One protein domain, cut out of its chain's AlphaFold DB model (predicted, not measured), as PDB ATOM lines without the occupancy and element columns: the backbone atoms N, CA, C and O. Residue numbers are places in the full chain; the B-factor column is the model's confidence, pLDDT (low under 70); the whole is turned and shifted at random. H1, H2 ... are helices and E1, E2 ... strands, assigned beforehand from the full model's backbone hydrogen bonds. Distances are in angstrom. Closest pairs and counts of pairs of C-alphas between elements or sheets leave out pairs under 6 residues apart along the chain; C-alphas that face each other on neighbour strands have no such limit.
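AT A GLANCE: This is residues 90 to 195 of the 201 residues of an uncharacterized protein of Pseudomonas sp. PONIH3 (UniProt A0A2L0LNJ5). What does the model look like? A strongly twisted sheet of four strands, E3 to E6, makes the middle; the smaller sheet E7 to E9 stands face to face with it as a sandwich, and on its other side the hairpin of E1 and E2 begins beside E3 and splays away. The short helix H1 sits between that hairpin and the four-strand sheet. What is it built of? The printed part has 106 residues, with nine named strands and one named helix in the order E1 E2 H1 E3 E4 E5 E6 E7 E8 E9; it is mostly strand, and its sheets, in the orders E1 - E2, E3 - E4 - E5 - E6 and E7 - E8 - E9, are all antiparallel. How large is its outline? It is flat, spanning 41 by 37 by 16 A, and compact, with a radius of gyration of the C-alphas of 13.5 A.

HOW THE PARTS SIT: How does the printed part open? E1, residues 92 to 99, and E2, residues 102 to 105, form an antiparallel hairpin, with N 97 and O 104 within hydrogen-bond range at 2.9 A. The closest C-alphas of E1 and E3, residues 119 to 128, are those of Thr 93 and Val 120, 5.5 A apart, while E2 and E3 are apart. How does the large sheet follow? E3, E4, residues 132 to 140, E5, residues 149 to 156, and E6, residues 161 to 167, form a meander, each strand the antiparallel neighbour of the one before. N 126 and O 134 lie 2.9 A apart across E3 and E4, N 137 and O 151 2.8 A across E4 and E5, and N 152 and O 166 2.8 A across E5 and E6, each within hydrogen-bond range. H1, residues 107 to 110, is on this sheet at a height of 5.7 A, over none of its strands; its closest C-alphas with E6 are those of Ala 109 and Val 162, 6.4 A apart, and it is too short for any O i to N i+4 pair. What closes the sandwich? E7, residues 176 to 180, E8, residues 183 to 188, and E9, residues 191 to 195, form a second meander, with N 178 and O 185 at 2.9 A and N 186 and O 193 at 2.9 A within hydrogen-bond range. The parts of the two sheets that face each other are 10.2 A centre to centre, and their best planes are 5 degrees apart. The closest C-alphas of E6 and E9 are those of Ala 166 and Thr 193, 7.7 A apart.

IN THESE COORDINATES: Where does the first strand begin? E1 begins at C-alpha 92 (-10.589, 40.294, 2.315) and is 21.1 A long; E2 is shorter. Which strand is longest? E3, with 10 residues, measures 26.5 A and bends by 51 degrees at residue 124, where the C-alpha is at (-20.335, 33.732, 18.689). How long are the other strands? E4 measures 25.8 A, E5 22.6 A, E6 17.7 A and E8 16.9 A, while E7 and E9 measure 13.7 A each. E9 ends at C-alpha 195 (-19.400, 41.890, 28.863).

THE WHOLE: How far does it reach? The two C-alphas farthest apart are those of Glu 90 and Gly 181, at 40.7 A. Are there cuts or long links? The printed part has no cut, and no link is long; H1 to E3, E4 to E5 and E6 to E7 are short links of 8 residues each. How confident is the model? The mean pLDDT of the printed part is 92.8, and no printed residue is under 70.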
ATOM      1  N   GLU A  90     -12.507  40.565  -2.977       81.19
ATOM      2  CA  GLU A  90     -11.258  40.302  -3.711       81.19
ATOM      3  C   GLU A  90     -10.007  40.379  -2.816       81.19
ATOM      4  O   GLU A  90      -9.072  39.607  -3.013       81.19
ATOM      5  N   LEU A  91     -10.004  41.267  -1.815       75.44
ATOM      6  CA  LEU A  91      -8.861  41.499  -0.921       75.44
ATOM      7  C   LEU A  91      -9.156  41.230   0.566       75.44
ATOM      8  O   LEU A  91      -8.356  41.597   1.414       75.44
ATOM      9  N   GLY A  92     -10.259  40.561   0.911       82.06
ATOM     10  CA  GLY A  92     -10.589  40.294   2.315       82.06
ATOM     11  C   GLY A  92     -12.018  39.815   2.525       82.06
ATOM     12  O   GLY A  92     -12.643  39.279   1.611       82.06
ATOM     13  N   THR A  93     -12.549  40.023   3.728       91.50
ATOM     14  CA  THR A  93     -13.912  39.631   4.099       91.50
ATOM     15  C   THR A  93     -14.605  40.788   4.812       91.50
ATOM     16  O   THR A  93     -14.079  41.334   5.778       91.50
ATOM     17  N   ALA A  94     -15.798  41.158   4.357       93.56
ATOM     18  CA  ALA A  94     -16.633  42.143   5.031       93.56
ATOM     19  C   ALA A  94     -17.590  41.464   6.014       93.56
ATOM     20  O   ALA A  94     -18.191  40.433   5.701       93.56
ATOM     21  N   LEU A  95     -17.776  42.092   7.178       97.00
ATOM     22  CA  LEU A  95     -18.888  41.797   8.076       97.00
ATOM     23  C   LEU A  95     -19.927  42.896   7.904       97.00
ATOM     24  O   LEU A  95     -19.763  44.006   8.402       97.00
ATOM     25  N   ASN A  96     -20.990  42.593   7.182       97.88
ATOM     26  CA  ASN A  96     -21.979  43.564   6.770       97.88
ATOM     27  C   ASN A  96     -23.138  43.665   7.758       97.88
ATOM     28  O   ASN A  96     -23.596  42.670   8.321       97.88
ATOM     29  N   TYR A  97     -23.666  44.876   7.894       98.25
ATOM     30  CA  TYR A  97     -24.952  45.154   8.524       98.25
ATOM     31  C   TYR A  97     -25.805  46.015   7.587       98.25
ATOM     32  O   TYR A  97     -25.320  46.981   6.992       98.25
ATOM     33  N   GLN A  98     -27.087  45.678   7.448       97.25
ATOM     34  CA  GLN A  98     -28.024  46.470   6.654       97.25
ATOM     35  C   GLN A  98     -28.563  47.633   7.494       97.25
ATOM     36  O   GLN A  98     -29.558  47.490   8.202       97.25
ATOM     37  N   SER A  99     -27.914  48.793   7.396       96.75
ATOM     38  CA  SER A  99     -28.368  50.010   8.074       96.75
ATOM     39  C   SER A  99     -29.466  50.736   7.290       96.75
ATOM     40  O   SER A  99     -29.702  50.477   6.103       96.75
ATOM     41  N   ARG A 100     -30.085  51.729   7.938       96.44
ATOM     42  CA  ARG A 100     -31.002  52.700   7.323       96.44
ATOM     43  C   ARG A 100     -30.347  53.515   6.203       96.44
ATOM     44  O   ARG A 100     -31.052  53.963   5.304       96.44
ATOM     45  N   ALA A 101     -29.028  53.717   6.250       95.69
ATOM     46  CA  ALA A 101     -28.271  54.473   5.249       95.69
ATOM     47  C   ALA A 101     -27.712  53.598   4.110       95.69
ATOM     48  O   ALA A 101     -27.174  54.130   3.140       95.69
ATOM     49  N   GLY A 102     -27.845  52.273   4.209       96.75
ATOM     50  CA  GLY A 102     -27.266  51.310   3.273       96.75
ATOM     51  C   GLY A 102     -26.490  50.200   3.979       96.75
ATOM     52  O   GLY A 102     -26.476  50.110   5.208       96.75
ATOM     53  N   VAL A 103     -25.853  49.332   3.197       96.88
ATOM     54  CA  VAL A 103     -24.972  48.290   3.740       96.88
ATOM     55  C   VAL A 103     -23.719  48.952   4.311       96.88
ATOM     56  O   VAL A 103     -23.101  49.768   3.632       96.88
ATOM     57  N   MET A 104     -23.356  48.606   5.545       96.44
ATOM     58  CA  MET A 104     -22.118  49.052   6.189       96.44
ATOM     59  C   MET A 104     -21.217  47.860   6.501       96.44
ATOM     60  O   MET A 104     -21.719  46.827   6.948       96.44
ATOM     61  N   ASN A 105     -19.904  48.024   6.334       95.94
ATOM     62  CA  ASN A 105     -18.921  47.067   6.827       95.94
ATOM     63  C   ASN A 105     -18.588  47.391   8.290       95.94
ATOM     64  O   ASN A 105     -17.923  48.374   8.603       95.94
ATOM     65  N   VAL A 106     -19.059  46.552   9.207       97.62
ATOM     66  CA  VAL A 106     -18.895  46.725  10.655       97.62
ATOM     67  C   VAL A 106     -17.423  46.638  11.068       97.62
ATOM     68  O   VAL A 106     -17.025  47.281  12.042       97.62
ATOM     69  N   MET A 107     -16.591  45.908  10.313       95.94
ATOM     70  CA  MET A 107     -15.168  45.748  10.632       95.94
ATOM     71  C   MET A 107     -14.395  47.068  10.611       95.94
ATOM     72  O   MET A 107     -13.437  47.198  11.370       95.94
ATOM     73  N   GLU A 108     -14.842  48.072   9.850       95.44
ATOM     74  CA  GLU A 108     -14.226  49.411   9.808       95.44
ATOM     75  C   GLU A 108     -14.191  50.104  11.180       95.44
ATOM     76  O   GLU A 108     -13.321  50.930  11.440       95.44
ATOM     77  N   ALA A 109     -15.112  49.758  12.088       96.56
ATOM     78  CA  ALA A 109     -15.113  50.268  13.460       96.56
ATOM     79  C   ALA A 109     -14.350  49.356  14.444       96.56
ATOM     80  O   ALA A 109     -13.917  49.794  15.518       96.56
ATOM     81  N   VAL A 110     -14.180  48.076  14.101       96.69
ATOM     82  CA  VAL A 110     -13.637  47.046  14.997       96.69
ATOM     83  C   VAL A 110     -12.118  46.959  14.889       96.69
ATOM     84  O   VAL A 110     -11.437  46.989  15.916       96.69
ATOM     85  N   VAL A 111     -11.573  46.942  13.679       93.94
ATOM     86  CA  VAL A 111     -10.129  46.813  13.437       93.94
ATOM     87  C   VAL A 111      -9.510  48.136  12.988       93.94
ATOM     88  O   VAL A 111     -10.214  49.109  12.740       93.94
ATOM     89  N   ALA A 112      -8.179  48.189  12.924       91.50
ATOM     90  CA  ALA A 112      -7.466  49.366  12.427       91.50
ATOM     91  C   ALA A 112      -7.548  49.505  10.897       91.50
ATOM     92  O   ALA A 112      -7.641  50.620  10.392       91.50
ATOM     93  N   ASP A 113      -7.515  48.381  10.182       89.62
ATOM     94  CA  ASP A 113      -7.598  48.322   8.727       89.62
ATOM     95  C   ASP A 113      -8.482  47.137   8.328       89.62
ATOM     96  O   ASP A 113      -8.077  45.983   8.456       89.62
ATOM     97  N   ALA A 114      -9.711  47.431   7.901       89.94
ATOM     98  CA  ALA A 114     -10.703  46.421   7.543       89.94
ATOM     99  C   ALA A 114     -10.382  45.722   6.214       89.94
ATOM    100  O   ALA A 114     -10.727  44.549   6.056       89.94
ATOM    101  N   GLU A 115      -9.693  46.402   5.296       85.12
ATOM    102  CA  GLU A 115      -9.363  45.871   3.971       85.12
ATOM    103  C   GLU A 115      -8.229  44.844   4.047       85.12
ATOM    104  O   GLU A 115      -8.171  43.938   3.225       85.12
ATOM    105  N   SER A 116      -7.389  44.929   5.082       83.12
ATOM    106  CA  SER A 116      -6.259  44.020   5.307       83.12
ATOM    107  C   SER A 116      -6.550  42.901   6.319       83.12
ATOM    108  O   SER A 116      -5.644  42.162   6.695       83.12
ATOM    109  N   THR A 117      -7.794  42.746   6.792       84.25
ATOM    110  CA  THR A 117      -8.134  41.711   7.798       84.25
ATOM    111  C   THR A 117      -8.052  40.283   7.267       84.25
ATOM    112  O   THR A 117      -7.872  39.348   8.049       84.25
ATOM    113  N   GLY A 118      -8.183  40.105   5.949       87.69
ATOM    114  CA  GLY A 118      -8.230  38.792   5.319       87.69
ATOM    115  C   GLY A 118      -9.513  38.040   5.676       87.69
ATOM    116  O   GLY A 118     -10.614  38.448   5.302       87.69
ATOM    117  N   TYR A 119      -9.368  36.909   6.358       88.19
ATOM    118  CA  TYR A 119     -10.477  36.100   6.852       88.19
ATOM    119  C   TYR A 119     -11.217  36.835   7.968       88.19
ATOM    120  O   TYR A 119     -10.586  37.416   8.846       88.19
ATOM    121  N   VAL A 120     -12.546  36.764   7.963       93.56
ATOM    122  CA  VAL A 120     -13.405  37.218   9.061       93.56
ATOM    123  C   VAL A 120     -14.463  36.148   9.296       93.56
ATOM    124  O   VAL A 120     -15.193  35.795   8.373       93.56
ATOM    125  N   ALA A 121     -14.579  35.659  10.529       93.56
ATOM    126  CA  ALA A 121     -15.642  34.738  10.913       93.56
ATOM    127  C   ALA A 121     -16.279  35.120  12.236       93.56
ATOM    128  O   ALA A 121     -15.606  35.493  13.195       93.56
ATOM    129  N   ILE A 122     -17.601  34.988  12.283       96.94
ATOM    130  CA  ILE A 122     -18.363  35.123  13.515       96.94
ATOM    131  C   ILE A 122     -18.198  33.817  14.293       96.94
ATOM    132  O   ILE A 122     -18.583  32.756  13.820       96.94
ATOM    133  N   GLU A 123     -17.639  33.897  15.492       96.25
ATOM    134  CA  GLU A 123     -17.423  32.749  16.381       96.25
ATOM    135  C   GLU A 123     -18.614  32.547  17.319       96.25
ATOM    136  O   GLU A 123     -19.026  31.424  17.625       96.25
ATOM    137  N   LYS A 124     -19.162  33.666  17.811       97.94
ATOM    138  CA  LYS A 124     -20.335  33.732  18.689       97.94
ATOM    139  C   LYS A 124     -21.113  35.007  18.399       97.94
ATOM    140  O   LYS A 124     -20.525  36.055  18.146       97.94
ATOM    141  N   ALA A 125     -22.430  34.943  18.533       98.50
ATOM    142  CA  ALA A 125     -23.287  36.114  18.460       98.50
ATOM    143  C   ALA A 125     -24.403  36.009  19.499       98.50
ATOM    144  O   ALA A 125     -24.953  34.933  19.737       98.50
ATOM    145  N   TYR A 126     -24.733  37.137  20.116       98.56
ATOM    146  CA  TYR A 126     -25.779  37.239  21.121       98.56
ATOM    147  C   TYR A 126     -26.604  38.494  20.907       98.56
ATOM    148  O   TYR A 126     -26.061  39.540  20.556       98.56
ATOM    149  N   THR A 127     -27.894  38.410  21.211       98.00
ATOM    150  CA  THR A 127     -28.725  39.590  21.448       98.00
ATOM    151  C   THR A 127     -28.855  39.858  22.949       98.00
ATOM    152  O   THR A 127     -28.826  38.934  23.765       98.00
ATOM    153  N   PHE A 128     -28.979  41.129  23.323       96.75
ATOM    154  CA  PHE A 128     -29.256  41.577  24.681       96.75
ATOM    155  C   PHE A 128     -30.392  42.607  24.659       96.75
ATOM    156  O   PHE A 128     -30.181  43.817  24.563       96.75
ATOM    157  N   GLY A 129     -31.628  42.120  24.744       93.94
ATOM    158  CA  GLY A 129     -32.810  42.963  24.571       93.94
ATOM    159  C   GLY A 129     -33.054  43.322  23.097       93.94
ATOM    160  O   GLY A 129     -32.558  42.639  22.208       93.94
ATOM    161  N   PRO A 130     -33.855  44.362  22.808       92.25
ATOM    162  CA  PRO A 130     -34.346  44.602  21.450       92.25
ATOM    163  C   PRO A 130     -33.328  45.260  20.509       92.25
ATOM    164  O   PRO A 130     -33.456  45.116  19.297       92.25
ATOM    165  N   ASN A 131     -32.347  45.994  21.046       95.31
ATOM    166  CA  ASN A 131     -31.542  46.925  20.246       95.31
ATOM    167  C   ASN A 131     -30.034  46.666  20.305       95.31
ATOM    168  O   ASN A 131     -29.253  47.509  19.879       95.31
ATOM    169  N   ARG A 132     -29.594  45.553  20.895       96.81
ATOM    170  CA  ARG A 132     -28.178  45.377  21.214       96.81
ATOM    171  C   ARG A 132     -27.702  43.987  20.876       96.81
ATOM    172  O   ARG A 132     -28.287  43.003  21.321       96.81
ATOM    173  N   TYR A 133     -26.595  43.942  20.155       98.56
ATOM    174  CA  TYR A 133     -25.892  42.716  19.834       98.56
ATOM    175  C   TYR A 133     -24.493  42.726  20.429       98.56
ATOM    176  O   TYR A 133     -23.872  43.779  20.560       98.56
ATOM    177  N   VAL A 134     -24.001  41.542  20.774       98.62
ATOM    178  CA  VAL A 134     -22.593  41.303  21.089       98.62
ATOM    179  C   VAL A 134     -22.095  40.210  20.166       98.62
ATOM    180  O   VAL A 134     -22.654  39.112  20.151       98.62
ATOM    181  N   LEU A 135     -21.058  40.519  19.399       98.62
ATOM    182  CA  LEU A 135     -20.438  39.596  18.463       98.62
ATOM    183  C   LEU A 135     -19.014  39.304  18.913       98.62
ATOM    184  O   LEU A 135     -18.313  40.184  19.414       98.62
ATOM    185  N   VAL A 136     -18.608  38.054  18.722       98.06
ATOM    186  CA  VAL A 136     -17.225  37.607  18.837       98.06
ATOM    187  C   VAL A 136     -16.782  37.175  17.453       98.06
ATOM    188  O   VAL A 136     -17.428  36.320  16.850       98.06
ATOM    189  N   VAL A 137     -15.719  37.785  16.947       96.44
ATOM    190  CA  VAL A 137     -15.255  37.624  15.569       96.44
ATOM    191  C   VAL A 137     -13.763  37.327  15.565       96.44
ATOM    192  O   VAL A 137     -13.002  38.028  16.227       96.44
ATOM    193  N   SER A 138     -13.344  36.316  14.811       94.00
ATOM    194  CA  SER A 138     -11.930  36.038  14.541       94.00
ATOM    195  C   SER A 138     -11.533  36.597  13.179       94.00
ATOM    196  O   SER A 138     -12.300  36.481  12.220       94.00
ATOM    197  N   THR A 139     -10.335  37.171  13.090       91.94
ATOM    198  CA  THR A 139      -9.782  37.733  11.854       91.94
ATOM    199  C   THR A 139      -8.338  37.308  11.629       91.94
ATOM    200  O   THR A 139      -7.576  37.308  12.593       91.94
ATOM    201  N   GLY A 140      -7.914  37.050  10.392       87.69
ATOM    202  CA  GLY A 140      -6.508  36.754  10.095       87.69
ATOM    203  C   GLY A 140      -6.235  36.419   8.629       87.69
ATOM    204  O   GLY A 140      -7.129  36.048   7.879       87.69
ATOM    205  N   GLU A 141      -4.978  36.490   8.196       78.50
ATOM    206  CA  GLU A 141      -4.618  36.228   6.791       78.50
ATOM    207  C   GLU A 141      -4.826  34.758   6.366       78.50
ATOM    208  O   GLU A 141      -5.001  34.475   5.182       78.50
ATOM    209  N   GLY A 142      -4.817  33.817   7.322       71.69
ATOM    210  CA  GLY A 142      -4.831  32.369   7.066       71.69
ATOM    211  C   GLY A 142      -5.939  31.571   7.762       71.69
ATOM    212  O   GLY A 142      -5.872  30.344   7.756       71.69
ATOM    213  N   GLY A 143      -6.925  32.231   8.378       77.94
ATOM    214  CA  GLY A 143      -7.999  31.581   9.141       77.94
ATOM    215  C   GLY A 143      -8.145  32.138  10.558       77.94
ATOM    216  O   GLY A 143      -7.824  33.299  10.804       77.94
ATOM    217  N   ASN A 144      -8.640  31.317  11.490       75.19
ATOM    218  CA  ASN A 144      -8.909  31.694  12.887       75.19
ATOM    219  C   ASN A 144      -7.834  31.237  13.899       75.19
ATOM    220  O   ASN A 144      -7.960  31.522  15.094       75.19
ATOM    221  N   ALA A 145      -6.775  30.569  13.431       74.81
ATOM    222  CA  ALA A 145      -5.584  30.236  14.214       74.81
ATOM    223  C   ALA A 145      -4.517  31.337  14.120       74.81
ATOM    224  O   ALA A 145      -4.469  32.085  13.141       74.81
ATOM    225  N   CYS A 146      -3.626  31.413  15.118       79.19
ATOM    226  CA  CYS A 146      -2.509  32.367  15.133       79.19
ATOM    227  C   CYS A 146      -1.791  32.424  13.767       79.19
ATOM    228  O   CYS A 146      -1.409  31.374  13.242       79.19
ATOM    229  N   PRO A 147      -1.596  33.621  13.183       80.19
ATOM    230  CA  PRO A 147      -1.614  34.951  13.810       80.19
ATOM    231  C   PRO A 147      -2.987  35.658  13.877       80.19
ATOM    232  O   PRO A 147      -3.023  36.879  13.986       80.19
ATOM    233  N   ALA A 148      -4.111  34.940  13.796       86.00
ATOM    234  CA  ALA A 148      -5.436  35.546  13.902       86.00
ATOM    235  C   ALA A 148      -5.690  36.265  15.244       86.00
ATOM    236  O   ALA A 148      -5.339  35.757  16.310       86.00
ATOM    237  N   SER A 149      -6.384  37.400  15.175       91.62
ATOM    238  CA  SER A 149      -6.912  38.144  16.324       91.62
ATOM    239  C   SER A 149      -8.384  37.807  16.546       91.62
ATOM    240  O   SER A 149      -9.131  37.598  15.590       91.62
ATOM    241  N   THR A 150      -8.834  37.805  17.801       95.19
ATOM    242  CA  THR A 150     -10.257  37.668  18.141       95.19
ATOM    243  C   THR A 150     -10.756  38.932  18.820       95.19
ATOM    244  O   THR A 150     -10.232  39.353  19.846       95.19
ATOM    245  N   TYR A 151     -11.820  39.507  18.273       96.38
ATOM    246  CA  TYR A 151     -12.461  40.712  18.776       96.38
ATOM    247  C   TYR A 151     -13.830  40.392  19.354       96.38
ATOM    248  O   TYR A 151     -14.592  39.602  18.803       96.38
ATOM    249  N   VAL A 152     -14.166  41.057  20.451       98.25
ATOM    250  CA  VAL A 152     -15.515  41.115  21.008       98.25
ATOM    251  C   VAL A 152     -15.992  42.547  20.868       98.25
ATOM    252  O   VAL A 152     -15.307  43.460  21.321       98.25
ATOM    253  N   PHE A 153     -17.160  42.770  20.275       98.62
ATOM    254  CA  PHE A 153     -17.718  44.115  20.153       98.62
ATOM    255  C   PHE A 153     -19.220  44.137  20.406       98.62
ATOM    256  O   PHE A 153     -19.919  43.140  20.206       98.62
ATOM    257  N   SER A 154     -19.714  45.283  20.868       98.62
ATOM    258  CA  SER A 154     -21.138  45.558  21.013       98.62
ATOM    259  C   SER A 154     -21.627  46.477  19.904       98.62
ATOM    260  O   SER A 154     -20.942  47.423  19.520       98.62
ATOM    261  N   PHE A 155     -22.813  46.183  19.380       98.69
ATOM    262  CA  PHE A 155     -23.466  46.952  18.328       98.69
ATOM    263  C   PHE A 155     -24.846  47.408  18.804       98.69
ATOM    264  O   PHE A 155     -25.667  46.578  19.209       98.69
ATOM    265  N   ASP A 156     -25.099  48.715  18.748       98.06
ATOM    266  CA  ASP A 156     -26.407  49.310  19.028       98.06
ATOM    267  C   ASP A 156     -27.159  49.537  17.715       98.06
ATOM    268  O   ASP A 156     -26.726  50.313  16.864       98.06
ATOM    269  N   THR A 157     -28.306  48.880  17.541       97.00
ATOM    270  CA  THR A 157     -29.139  49.036  16.341       97.00
ATOM    271  C   THR A 157     -29.940  50.331  16.335       97.00
ATOM    272  O   THR A 157     -30.400  50.753  15.274       97.00
ATOM    273  N   ALA A 158     -30.114  50.991  17.485       96.25
ATOM    274  CA  ALA A 158     -30.805  52.274  17.532       96.25
ATOM    275  C   ALA A 158     -29.950  53.369  16.874       96.25
ATOM    276  O   ALA A 158     -30.453  54.121  16.025       96.25
ATOM    277  N   SER A 159     -28.659  53.424  17.225       96.50
ATOM    278  CA  SER A 159     -27.674  54.326  16.618       96.50
ATOM    279  C   SER A 159     -26.961  53.754  15.389       96.50
ATOM    280  O   SER A 159     -26.309  54.514  14.687       96.50
ATOM    281  N   GLU A 160     -27.089  52.449  15.127       97.88
ATOM    282  CA  GLU A 160     -26.426  51.707  14.040       97.88
ATOM    283  C   GLU A 160     -24.896  51.837  14.069       97.88
ATOM    284  O   GLU A 160     -24.258  52.183  13.077       97.88
ATOM    285  N   HIS A 161     -24.298  51.585  15.237       97.38
ATOM    286  CA  HIS A 161     -22.855  51.731  15.426       97.38
ATOM    287  C   HIS A 161     -22.285  50.744  16.452       97.38
ATOM    288  O   HIS A 161     -22.994  50.262  17.337       97.38
ATOM    289  N   VAL A 162     -20.979  50.482  16.339       98.38
ATOM    290  CA  VAL A 162     -20.195  49.736  17.327       98.38
ATOM    291  C   VAL A 162     -19.876  50.654  18.502       98.38
ATOM    292  O   VAL A 162     -19.097  51.588  18.365       98.38
ATOM    293  N   ASP A 163     -20.460  50.400  19.667       96.94
ATOM    294  CA  ASP A 163     -20.344  51.291  20.830       96.94
ATOM    295  C   ASP A 163     -19.358  50.798  21.902       96.94
ATOM    296  O   ASP A 163     -19.195  51.436  22.943       96.94
ATOM    297  N   GLY A 164     -18.687  49.678  21.638       97.62
ATOM    298  CA  GLY A 164     -17.645  49.111  22.483       97.62
ATOM    299  C   GLY A 164     -16.939  47.955  21.787       97.62
ATOM    300  O   GLY A 164     -17.565  47.208  21.032       97.62
ATOM    301  N   LYS A 165     -15.638  47.787  22.039       97.56
ATOM    302  CA  LYS A 165     -14.841  46.677  21.505       97.56
ATOM    303  C   LYS A 165     -13.663  46.332  22.409       97.56
ATOM    304  O   LYS A 165     -13.111  47.213  23.057       97.56
ATOM    305  N   ALA A 166     -13.255  45.073  22.387       97.06
ATOM    306  CA  ALA A 166     -12.075  44.559  23.065       97.06
ATOM    307  C   ALA A 166     -11.457  43.427  22.235       97.06
ATOM    308  O   ALA A 166     -12.173  42.699  21.549       97.06
ATOM    309  N   GLU A 167     -10.141  43.262  22.315       95.38
ATOM    310  CA  GLU A 167      -9.443  42.090  21.781       95.38
ATOM    311  C   GLU A 167      -9.325  41.021  22.879       95.38
ATOM    312  O   GLU A 167      -9.243  41.341  24.069       95.38
ATOM    313  N   VAL A 168      -9.383  39.747  22.495       93.75
ATOM    314  CA  VAL A 168      -9.179  38.599  23.384       93.75
ATOM    315  C   VAL A 168      -8.003  37.797  22.851       93.75
ATOM    316  O   VAL A 168      -8.138  37.061  21.872       93.75
ATOM    317  N   ASP A 169      -6.863  37.942  23.519       88.25
ATOM    318  CA  ASP A 169      -5.622  37.267  23.149       88.25
ATOM    319  C   ASP A 169      -5.768  35.739  23.189       88.25
ATOM    320  O   ASP A 169      -6.360  35.172  24.108       88.25
ATOM    321  N   GLY A 170      -5.181  35.052  22.212       85.25
ATOM    322  CA  GLY A 170      -5.085  33.595  22.200       85.25
ATOM    323  C   GLY A 170      -4.867  33.026  20.801       85.25
ATOM    324  O   GLY A 170      -5.236  33.640  19.807       85.25
ATOM    325  N   CYS A 171      -4.296  31.828  20.727       83.31
ATOM    326  CA  CYS A 171      -4.036  31.090  19.492       83.31
ATOM    327  C   CYS A 171      -5.023  29.945  19.218       83.31
ATOM    328  O   CYS A 171      -4.979  29.373  18.130       83.31
ATOM    329  N   SER A 172      -5.905  29.609  20.163       83.62
ATOM    330  CA  SER A 172      -6.970  28.624  19.982       83.62
ATOM    331  C   SER A 172      -7.886  29.001  18.834       83.62
ATOM    332  O   SER A 172      -8.424  30.105  18.792       83.62
ATOM    333  N   GLU A 173      -8.200  28.021  18.002       84.31
ATOM    334  CA  GLU A 173      -9.330  28.101  17.074       84.31
ATOM    335  C   GLU A 173     -10.677  28.062  17.817       84.31
ATOM    336  O   GLU A 173     -11.704  28.451  17.275       84.31
ATOM    337  N   MET A 174     -10.690  27.605  19.076       88.25
ATOM    338  CA  MET A 174     -11.902  27.491  19.879       88.25
ATOM    339  C   MET A 174     -12.129  28.720  20.765       88.25
ATOM    340  O   MET A 174     -11.301  29.072  21.604       88.25
ATOM    341  N   VAL A 175     -13.311  29.322  20.625       93.81
ATOM    342  CA  VAL A 175     -13.821  30.357  21.531       93.81
ATOM    343  C   VAL A 175     -14.898  29.766  22.434       93.81
ATOM    344  O   VAL A 175     -15.931  29.270  21.969       93.81
ATOM    345  N   GLU A 176     -14.686  29.869  23.743       95.25
ATOM    346  CA  GLU A 176     -15.667  29.488  24.754       95.25
ATOM    347  C   GLU A 176     -16.461  30.706  25.227       95.25
ATOM    348  O   GLU A 176     -15.947  31.822  25.332       95.25
ATOM    349  N   SER A 177     -17.733  30.495  25.556       96.25
ATOM    350  CA  SER A 177     -18.629  31.571  25.972       96.25
ATOM    351  C   SER A 177     -19.668  31.086  26.975       96.25
ATOM    352  O   SER A 177     -20.274  30.033  26.777       96.25
ATOM    353  N   MET A 178     -19.915  31.873  28.022       97.25
ATOM    354  CA  MET A 178     -20.887  31.560  29.070       97.25
ATOM    355  C   MET A 178     -21.743  32.784  29.398       97.25
ATOM    356  O   MET A 178     -21.216  33.822  29.807       97.25
ATOM    357  N   ALA A 179     -23.056  32.647  29.217       96.69
ATOM    358  CA  ALA A 179     -24.052  33.673  29.503       96.69
ATOM    359  C   ALA A 179     -24.774  33.379  30.828       96.69
ATOM    360  O   ALA A 179     -25.320  32.294  31.019       96.69
ATOM    361  N   GLU A 180     -24.802  34.361  31.727       94.81
ATOM    362  CA  GLU A 180     -25.411  34.284  33.057       94.81
ATOM    363  C   GLU A 180     -26.196  35.576  33.327       94.81
ATOM    364  O   GLU A 180     -25.650  36.577  33.799       94.81
ATOM    365  N   GLY A 181     -27.488  35.585  32.986       93.19
ATOM    366  CA  GLY A 181     -28.321  36.784  33.100       93.19
ATOM    367  C   GLY A 181     -27.759  37.932  32.260       93.19
ATOM    368  O   GLY A 181     -27.699  37.835  31.035       93.19
ATOM    369  N   ASN A 182     -27.321  39.009  32.917       94.56
ATOM    370  CA  ASN A 182     -26.764  40.197  32.269       94.56
ATOM    371  C   ASN A 182     -25.241  40.175  32.078       94.56
ATOM    372  O   ASN A 182     -24.665  41.200  31.709       94.56
ATOM    373  N   LYS A 183     -24.588  39.042  32.341       96.44
ATOM    374  CA  LYS A 183     -23.147  38.852  32.183       96.44
ATOM    375  C   LYS A 183     -22.871  37.839  31.075       96.44
ATOM    376  O   LYS A 183     -23.427  36.745  31.086       96.44
ATOM    377  N   LEU A 184     -21.959  38.174  30.174       98.19
ATOM    378  CA  LEU A 184     -21.401  37.267  29.177       98.19
ATOM    379  C   LEU A 184     -19.889  37.191  29.381       98.19
ATOM    380  O   LEU A 184     -19.211  38.211  29.410       98.19
ATOM    381  N   THR A 185     -19.360  35.986  29.550       97.62
ATOM    382  CA  THR A 185     -17.915  35.740  29.635       97.62
ATOM    383  C   THR A 185     -17.459  35.076  28.347       97.62
ATOM    384  O   THR A 185     -18.021  34.049  27.984       97.62
ATOM    385  N   ILE A 186     -16.449  35.639  27.689       97.38
ATOM    386  CA  ILE A 186     -15.803  35.100  26.490       97.38
ATOM    387  C   ILE A 186     -14.388  34.690  26.880       97.38
ATOM    388  O   ILE A 186     -13.703  35.464  27.550       97.38
ATOM    389  N   LYS A 187     -13.957  33.487  26.496       94.75
ATOM    390  CA  LYS A 187     -12.618  32.968  26.793       94.75
ATOM    391  C   LYS A 187     -11.948  32.392  25.552       94.75
ATOM    392  O   LYS A 187     -12.602  31.736  24.743       94.75
ATOM    393  N   LYS A 188     -10.636  32.601  25.466       92.81
ATOM    394  CA  LYS A 188      -9.740  32.022  24.458       92.81
ATOM    395  C   LYS A 188      -8.362  31.846  25.102       92.81
ATOM    396  O   LYS A 188      -7.878  32.768  25.741       92.81
ATOM    397  N   ASP A 189      -7.787  30.642  25.044       89.25
ATOM    398  CA  ASP A 189      -6.464  30.292  25.613       89.25
ATOM    399  C   ASP A 189      -6.140  30.857  27.011       89.25
ATOM    400  O   ASP A 189      -5.030  31.297  27.305       89.25
ATOM    401  N   GLY A 190      -7.118  30.834  27.915       84.38
ATOM    402  CA  GLY A 190      -6.944  31.321  29.285       84.38
ATOM    403  C   GLY A 190      -7.065  32.840  29.452       84.38
ATOM    404  O   GLY A 190      -7.221  33.290  30.588       84.38
ATOM    405  N   ALA A 191      -7.091  33.619  28.366       92.25
ATOM    406  CA  ALA A 191      -7.568  34.996  28.393       92.25
ATOM    407  C   ALA A 191      -9.100  35.022  28.478       92.25
ATOM    408  O   ALA A 191      -9.795  34.116  28.003       92.25
ATOM    409  N   ALA A 192      -9.636  36.060  29.116       93.38
ATOM    410  CA  ALA A 192     -11.069  36.214  29.291       93.38
ATOM    411  C   ALA A 192     -11.489  37.681  29.242       93.38
ATOM    412  O   ALA A 192     -10.901  38.522  29.920       93.38
ATOM    413  N   THR A 193     -12.583  37.942  28.532       96.00
ATOM    414  CA  THR A 193     -13.283  39.228  28.530       96.00
ATOM    415  C   THR A 193     -14.694  39.034  29.064       96.00
ATOM    416  O   THR A 193     -15.359  38.035  28.782       96.00
ATOM    417  N   VAL A 194     -15.157  39.990  29.868       96.88
ATOM    418  CA  VAL A 194     -16.501  39.980  30.451       96.88
ATOM    419  C   VAL A 194     -17.282  41.177  29.934       96.88
ATOM    420  O   VAL A 194     -16.844  42.317  30.058       96.88
ATOM    421  N   VAL A 195     -18.466  40.904  29.401       97.75
ATOM    422  CA  VAL A 195     -19.400  41.890  28.863       97.75
ATOM    423  C   VAL A 195     -20.615  41.937  29.777       97.75
ATOM    424  O   VAL A 195     -21.178  40.899  30.131       97.75
TER     425      VAL A 195